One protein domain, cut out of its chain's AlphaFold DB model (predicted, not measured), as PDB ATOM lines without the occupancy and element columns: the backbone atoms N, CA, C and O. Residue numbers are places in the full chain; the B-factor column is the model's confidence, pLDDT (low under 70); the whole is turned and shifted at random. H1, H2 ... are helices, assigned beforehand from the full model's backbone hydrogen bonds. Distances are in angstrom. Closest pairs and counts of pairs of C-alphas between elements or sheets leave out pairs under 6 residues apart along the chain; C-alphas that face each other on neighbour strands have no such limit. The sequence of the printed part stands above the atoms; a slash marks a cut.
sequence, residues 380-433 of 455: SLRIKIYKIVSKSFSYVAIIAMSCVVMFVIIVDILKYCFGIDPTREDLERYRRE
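What this domain is: This is residues 380 to 433 of the 455 residues of the protein "Hypothetical protein" of Rotaria sp. Silwood2 (UniProt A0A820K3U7). One long, nearly straight helix, H1, makes the long arm of an open L, and a short helix, H2, makes its foot, beyond a tight link. The two helices do not pack on each other, and there is no core. The printed part has 54 residues with two named helices, H1 then H2, and no named strand; the class is all helix. The whole is extended, with a radius of gyration of the C-alphas of 20.0 A and spans of 62 by 29 by 6 A.

How they stand to each other: H1, residues 380 to 418, and H2, residues 424 to 433, are apart, with no C-alpha of the one within 8 A of the other. Residues 380 to 410 of H1 stand free, and so do residues 423 to 433, of which 424 to 433 belong to H2. In H2 every O i to N i+4 pair is within hydrogen-bond range; in H1, 34 of 35 are.

Where its parts are: H1 measures 55.5 A from C-alpha 380 at (0.740, 30.766, -36.249) to C-alpha 418 at (-12.575, 32.377, 17.594). H2 measures 14.5 A and ends at C-alpha 433 at (13.495, 22.889, 23.006).

The domain as a whole: The two C-alphas farthest apart, those of Ser 380 and Arg 432, are 62.7 A apart. The printed part has no cut. Mean pLDDT of the printed part is 76.2; residues 380 to 392 and 422 to 423 are under 70.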
ATOM      1  N   SER A 380       1.977  30.483 -37.013       65.50
ATOM      2  CA  SER A 380       0.740  30.766 -36.249       65.50
ATOM      3  C   SER A 380       0.086  29.549 -35.575       65.50
ATOM      4  O   SER A 380      -0.554  29.675 -34.527       65.50
ATOM      5  N   LEU A 381       0.281  28.344 -36.123       58.72
ATOM      6  CA  LEU A 381      -0.208  27.088 -35.538       58.72
ATOM      7  C   LEU A 381       0.397  26.820 -34.149       58.72
ATOM      8  O   LEU A 381      -0.316  26.381 -33.248       58.72
ATOM      9  N   ARG A 382       1.675  27.165 -33.934       54.16
ATOM     10  CA  ARG A 382       2.302  27.114 -32.602       54.16
ATOM     11  C   ARG A 382       1.924  28.313 -31.731       54.16
ATOM     12  O   ARG A 382       1.840  28.149 -30.519       54.16
ATOM     13  N   ILE A 383       1.622  29.478 -32.315       56.59
ATOM     14  CA  ILE A 383       1.202  30.680 -31.570       56.59
ATOM     15  C   ILE A 383      -0.170  30.479 -30.921       56.59
ATOM     16  O   ILE A 383      -0.343  30.855 -29.764       56.59
ATOM     17  N   LYS A 384      -1.134  29.840 -31.602       53.50
ATOM     18  CA  LYS A 384      -2.425  29.485 -30.981       53.50
ATOM     19  C   LYS A 384      -2.225  28.564 -29.777       53.50
ATOM     20  O   LYS A 384      -2.782  28.841 -28.720       53.50
ATOM     21  N   ILE A 385      -1.375  27.542 -29.895       59.47
ATOM     22  CA  ILE A 385      -1.063  26.619 -28.793       59.47
ATOM     23  C   ILE A 385      -0.345  27.354 -27.650       59.47
ATOM     24  O   ILE A 385      -0.740  27.206 -26.501       59.47
ATOM     25  N   TYR A 386       0.643  28.207 -27.935       57.38
ATOM     26  CA  TYR A 386       1.399  28.926 -26.899       57.38
ATOM     27  C   TYR A 386       0.577  30.035 -26.217       57.38
ATOM     28  O   TYR A 386       0.654  30.208 -25.000       57.38
ATOM     29  N   LYS A 387      -0.286  30.755 -26.956       56.53
ATOM     30  CA  LYS A 387      -1.259  31.697 -26.369       56.53
ATOM     31  C   LYS A 387      -2.293  30.970 -25.508       56.53
ATOM     32  O   LYS A 387      -2.632  31.488 -24.448       56.53
ATOM     33  N   ILE A 388      -2.758  29.786 -25.918       59.66
ATOM     34  CA  ILE A 388      -3.635  28.941 -25.097       59.66
ATOM     35  C   ILE A 388      -2.897  28.512 -23.823       59.66
ATOM     36  O   ILE A 388      -3.390  28.778 -22.734       59.66
ATOM     37  N   VAL A 389      -1.683  27.961 -23.933       61.00
ATOM     38  CA  VAL A 389      -0.897  27.479 -22.782       61.00
ATOM     39  C   VAL A 389      -0.517  28.610 -21.814       61.00
ATOM     40  O   VAL A 389      -0.623  28.424 -20.602       61.00
ATOM     41  N   SER A 390      -0.148  29.803 -22.301       62.41
ATOM     42  CA  SER A 390       0.188  30.940 -21.420       62.41
ATOM     43  C   SER A 390      -1.032  31.509 -20.687       62.41
ATOM     44  O   SER A 390      -0.933  31.835 -19.502       62.41
ATOM     45  N   LYS A 391      -2.207  31.556 -21.337       61.72
ATOM     46  CA  LYS A 391      -3.459  31.935 -20.666       61.72
ATOM     47  C   LYS A 391      -3.837  30.916 -19.591       61.72
ATOM     48  O   LYS A 391      -4.243  31.329 -18.509       61.72
ATOM     49  N   SER A 392      -3.631  29.620 -19.838       67.62
ATOM     50  CA  SER A 392      -3.860  28.559 -18.847       67.62
ATOM     51  C   SER A 392      -2.960  28.706 -17.618       67.62
ATOM     52  O   SER A 392      -3.446  28.625 -16.494       67.62
ATOM     53  N   PHE A 393      -1.663  28.967 -17.809       70.81
ATOM     54  CA  PHE A 393      -0.715  29.107 -16.699       70.81
ATOM     55  C   PHE A 393      -1.016  30.341 -15.837       70.81
ATOM     56  O   PHE A 393      -1.011  30.261 -14.609       70.81
ATOM     57  N   SER A 394      -1.364  31.464 -16.474       74.56
ATOM     58  CA  SER A 394      -1.754  32.679 -15.754       74.56
ATOM     59  C   SER A 394      -3.043  32.479 -14.946       74.56
ATOM     60  O   SER A 394      -3.145  32.985 -13.831       74.56
ATOM     61  N   TYR A 395      -4.008  31.709 -15.462       79.62
ATOM     62  CA  TYR A 395      -5.253  31.403 -14.747       79.62
ATOM     63  C   TYR A 395      -5.009  30.507 -13.522       79.62
ATOM     64  O   TYR A 395      -5.553  30.760 -12.448       79.62
ATOM     65  N   VAL A 396      -4.135  29.502 -13.654       80.06
ATOM     66  CA  VAL A 396      -3.741  28.619 -12.542       80.06
ATOM     67  C   VAL A 396      -3.007  29.399 -11.446       80.06
ATOM     68  O   VAL A 396      -3.295  29.201 -10.267       80.06
ATOM     69  N   ALA A 397      -2.122  30.332 -11.811       78.69
ATOM     70  CA  ALA A 397      -1.418  31.179 -10.847       78.69
ATOM     71  C   ALA A 397      -2.368  32.110 -10.072       78.69
ATOM     72  O   ALA A 397      -2.228  32.253  -8.857       78.69
ATOM     73  N   ILE A 398      -3.368  32.701 -10.739       83.38
ATOM     74  CA  ILE A 398      -4.373  33.561 -10.089       83.38
ATOM     75  C   ILE A 398      -5.228  32.753  -9.107       83.38
ATOM     76  O   ILE A 398      -5.434  33.196  -7.978       83.38
ATOM     77  N   ILE A 399      -5.683  31.557  -9.496       83.81
ATOM     78  CA  ILE A 399      -6.450  30.676  -8.601       83.81
ATOM     79  C   ILE A 399      -5.599  30.271  -7.393       83.81
ATOM     80  O   ILE A 399      -6.071  30.364  -6.264       83.81
ATOM     81  N   ALA A 400      -4.336  29.885  -7.598       86.69
ATOM     82  CA  ALA A 400      -3.441  29.511  -6.506       86.69
ATOM     83  C   ALA A 400      -3.214  30.671  -5.521       86.69
ATOM     84  O   ALA A 400      -3.359  30.485  -4.314       86.69
ATOM     85  N   MET A 401      -2.939  31.880  -6.023       90.69
ATOM     86  CA  MET A 401      -2.768  33.068  -5.178       90.69
ATOM     87  C   MET A 401      -4.066  33.440  -4.453       90.69
ATOM     88  O   MET A 401      -4.031  33.746  -3.264       90.69
ATOM     89  N   SER A 402      -5.219  33.341  -5.122       91.81
ATOM     90  CA  SER A 402      -6.523  33.567  -4.491       91.81
ATOM     91  C   SER A 402      -6.805  32.553  -3.382       91.81
ATOM     92  O   SER A 402      -7.329  32.932  -2.338       91.81
ATOM     93  N   CYS A 403      -6.446  31.280  -3.566       91.69
ATOM     94  CA  CYS A 403      -6.588  30.253  -2.534       91.69
ATOM     95  C   CYS A 403      -5.680  30.525  -1.329       91.69
ATOM     96  O   CYS A 403      -6.124  30.365  -0.196       91.69
ATOM     97  N   VAL A 404      -4.440  30.976  -1.551       92.56
ATOM     98  CA  VAL A 404      -3.520  31.350  -0.463       92.56
ATOM     99  C   VAL A 404      -4.049  32.558   0.305       92.56
ATOM    100  O   VAL A 404      -4.082  32.527   1.531       92.56
ATOM    101  N   VAL A 405      -4.523  33.595  -0.390       92.69
ATOM    102  CA  VAL A 405      -5.114  34.778   0.253       92.69
ATOM    103  C   VAL A 405      -6.363  34.398   1.047       92.69
ATOM    104  O   VAL A 405      -6.484  34.786   2.203       92.69
ATOM    105  N   MET A 406      -7.256  33.585   0.476       92.31
ATOM    106  CA  MET A 406      -8.430  33.088   1.197       92.31
ATOM    107  C   MET A 406      -8.041  32.251   2.415       92.31
ATOM    108  O   MET A 406      -8.653  32.402   3.465       92.31
ATOM    109  N   PHE A 407      -7.010  31.413   2.314       91.25
ATOM    110  CA  PHE A 407      -6.508  30.646   3.449       91.25
ATOM    111  C   PHE A 407      -5.964  31.556   4.557       91.25
ATOM    112  O   PHE A 407      -6.311  31.359   5.717       91.25
ATOM    113  N   VAL A 408      -5.179  32.583   4.217       89.25
ATOM    114  CA  VAL A 408      -4.670  33.567   5.189       89.25
ATOM    115  C   VAL A 408      -5.821  34.313   5.859       89.25
ATOM    116  O   VAL A 408      -5.860  34.381   7.082       89.25
ATOM    117  N   ILE A 409      -6.805  34.780   5.085       88.81
ATOM    118  CA  ILE A 409      -7.997  35.446   5.623       88.81
ATOM    119  C   ILE A 409      -8.773  34.504   6.550       88.81
ATOM    120  O   ILE A 409      -9.213  34.925   7.614       88.81
ATOM    121  N   ILE A 410      -8.930  33.227   6.188       87.94
ATOM    122  CA  ILE A 410      -9.594  32.234   7.041       87.94
ATOM    123  C   ILE A 410      -8.811  32.033   8.344       87.94
ATOM    124  O   ILE A 410      -9.422  32.030   9.409       87.94
ATOM    125  N   VAL A 411      -7.483  31.902   8.291       84.81
ATOM    126  CA  VAL A 411      -6.637  31.777   9.490       84.81
ATOM    127  C   VAL A 411      -6.741  33.028  10.366       84.81
ATOM    128  O   VAL A 411      -6.882  32.903  11.582       84.81
ATOM    129  N   ASP A 412      -6.755  34.219   9.770       84.06
ATOM    130  CA  ASP A 412      -6.926  35.478  10.494       84.06
ATOM    131  C   ASP A 412      -8.321  35.595  11.116       84.06
ATOM    132  O   ASP A 412      -8.435  35.970  12.280       84.06
ATOM    133  N   ILE A 413      -9.388  35.203  10.410       86.06
ATOM    134  CA  ILE A 413     -10.751  35.153  10.963       86.06
ATOM    135  C   ILE A 413     -10.828  34.141  12.112       86.06
ATOM    136  O   ILE A 413     -11.401  34.448  13.155       86.06
ATOM    137  N   LEU A 414     -10.242  32.950  11.969       82.19
ATOM    138  CA  LEU A 414     -10.204  31.947  13.040       82.19
ATOM    139  C   LEU A 414      -9.454  32.468  14.273       82.19
ATOM    140  O   LEU A 414      -9.895  32.262  15.407       82.19
ATOM    141  N   LYS A 415      -8.371  33.215  14.058       83.56
ATOM    142  CA  LYS A 415      -7.593  33.840  15.125       83.56
ATOM    143  C   LYS A 415      -8.340  34.993  15.800       83.56
ATOM    144  O   LYS A 415      -8.369  35.042  17.027       83.56
ATOM    145  N   TYR A 416      -8.958  35.892  15.034       80.75
ATOM    146  CA  TYR A 416      -9.634  37.086  15.560       80.75
ATOM    147  C   TYR A 416     -11.028  36.803  16.125       80.75
ATOM    148  O   TYR A 416     -11.359  37.310  17.192       80.75
ATOM    149  N   CYS A 417     -11.844  36.002  15.441       82.50
ATOM    150  CA  CYS A 417     -13.226  35.749  15.849       82.50
ATOM    151  C   CYS A 417     -13.345  34.603  16.858       82.50
ATOM    152  O   CYS A 417     -14.233  34.636  17.706       82.50
ATOM    153  N   PHE A 418     -12.468  33.593  16.777       81.06
ATOM    154  CA  PHE A 418     -12.575  32.377  17.594       81.06
ATOM    155  C   PHE A 418     -11.392  32.160  18.549       81.06
ATOM    156  O   PHE A 418     -11.450  31.259  19.382       81.06
ATOM    157  N   GLY A 419     -10.328  32.971  18.473       78.62
ATOM    158  CA  GLY A 419      -9.165  32.862  19.365       78.62
ATOM    159  C   GLY A 419      -8.320  31.597  19.157       78.62
ATOM    160  O   GLY A 419      -7.493  31.266  20.009       78.62
ATOM    161  N   ILE A 420      -8.523  30.881  18.048       75.19
ATOM    162  CA  ILE A 420      -7.807  29.646  17.718       75.19
ATOM    163  C   ILE A 420      -6.567  30.034  16.909       75.19
ATOM    164  O   ILE A 420      -6.668  30.355  15.729       75.19
ATOM    165  N   ASP A 421      -5.392  30.026  17.546       73.69
ATOM    166  CA  ASP A 421      -4.110  30.229  16.862       73.69
ATOM    167  C   ASP A 421      -3.429  28.866  16.624       73.69
ATOM    168  O   ASP A 421      -2.868  28.297  17.568       73.69
ATOM    169  N   PRO A 422      -3.459  28.326  15.389       65.25
ATOM    170  CA  PRO A 422      -2.906  27.005  15.080       65.25
ATOM    171  C   PRO A 422      -1.381  26.928  15.256       65.25
ATOM    172  O   PRO A 422      -0.836  25.834  15.332       65.25
ATOM    173  N   THR A 423      -0.678  28.061  15.364       69.06
ATOM    174  CA  THR A 423       0.787  28.091  15.545       69.06
ATOM    175  C   THR A 423       1.229  28.107  17.008       69.06
ATOM    176  O   THR A 423       2.421  27.991  17.306       69.06
ATOM    177  N   ARG A 424       0.286  28.247  17.949       70.62
ATOM    178  CA  ARG A 424       0.588  28.441  19.372       70.62
ATOM    179  C   ARG A 424       1.283  27.234  20.002       70.62
ATOM    180  O   ARG A 424       2.250  27.420  20.741       70.62
ATOM    181  N   GLU A 425       0.836  26.018  19.696       74.44
ATOM    182  CA  GLU A 425       1.424  24.791  20.254       74.44
ATOM    183  C   GLU A 425       2.855  24.549  19.749       74.44
ATOM    184  O   GLU A 425       3.747  24.232  20.540       74.44
ATOM    185  N   ASP A 426       3.113  24.789  18.461       76.38
ATOM    186  CA  ASP A 426       4.448  24.647  17.870       76.38
ATOM    187  C   ASP A 426       5.430  25.703  18.392       76.38
ATOM    188  O   ASP A 426       6.593  25.396  18.679       76.38
ATOM    189  N   LEU A 427       4.970  26.941  18.605       72.88
ATOM    190  CA  LEU A 427       5.794  27.996  19.198       72.88
ATOM    191  C   LEU A 427       6.168  27.669  20.651       72.88
ATOM    192  O   LEU A 427       7.286  27.946  21.103       72.88
ATOM    193  N   GLU A 428       5.244  27.061  21.397       79.69
ATOM    194  CA  GLU A 428       5.508  26.559  22.742       79.69
ATOM    195  C   GLU A 428       6.476  25.370  22.730       79.69
ATOM    196  O   GLU A 428       7.390  25.330  23.560       79.69
ATOM    197  N   ARG A 429       6.358  24.450  21.763       79.25
ATOM    198  CA  ARG A 429       7.300  23.338  21.560       79.25
ATOM    199  C   ARG A 429       8.716  23.843  21.261       79.25
ATOM    200  O   ARG A 429       9.655  23.446  21.951       79.25
ATOM    201  N   TYR A 430       8.871  24.794  20.339       77.44
ATOM    202  CA  TYR A 430      10.167  25.406  20.021       77.44
ATOM    203  C   TYR A 430      10.787  26.124  21.235       77.44
ATOM    204  O   TYR A 430      11.984  26.002  21.514       77.44
ATOM    205  N   ARG A 431       9.975  26.838  22.028       76.44
ATOM    206  CA  ARG A 431      10.442  27.473  23.275       76.44
ATOM    207  C   ARG A 431      10.894  26.447  24.317       76.44
ATOM    208  O   ARG A 431      11.863  26.718  25.030       76.44
ATOM    209  N   ARG A 432      10.240  25.281  24.407       78.56
ATOM    210  CA  ARG A 432      10.666  24.179  25.291       78.56
ATOM    211  C   ARG A 432      12.015  23.608  24.849       78.56
ATOM    212  O   ARG A 432      12.898  23.483  25.693       78.56
ATOM    213  N   GLU A 433      12.214  23.371  23.552       80.75
ATOM    214  CA  GLU A 433      13.495  22.889  23.006       80.75
ATOM    215  C   GLU A 433      14.653  23.876  23.206       80.75
ATOM    216  O   GLU A 433      15.781  23.488  23.527       80.75
TER     217      GLU A 433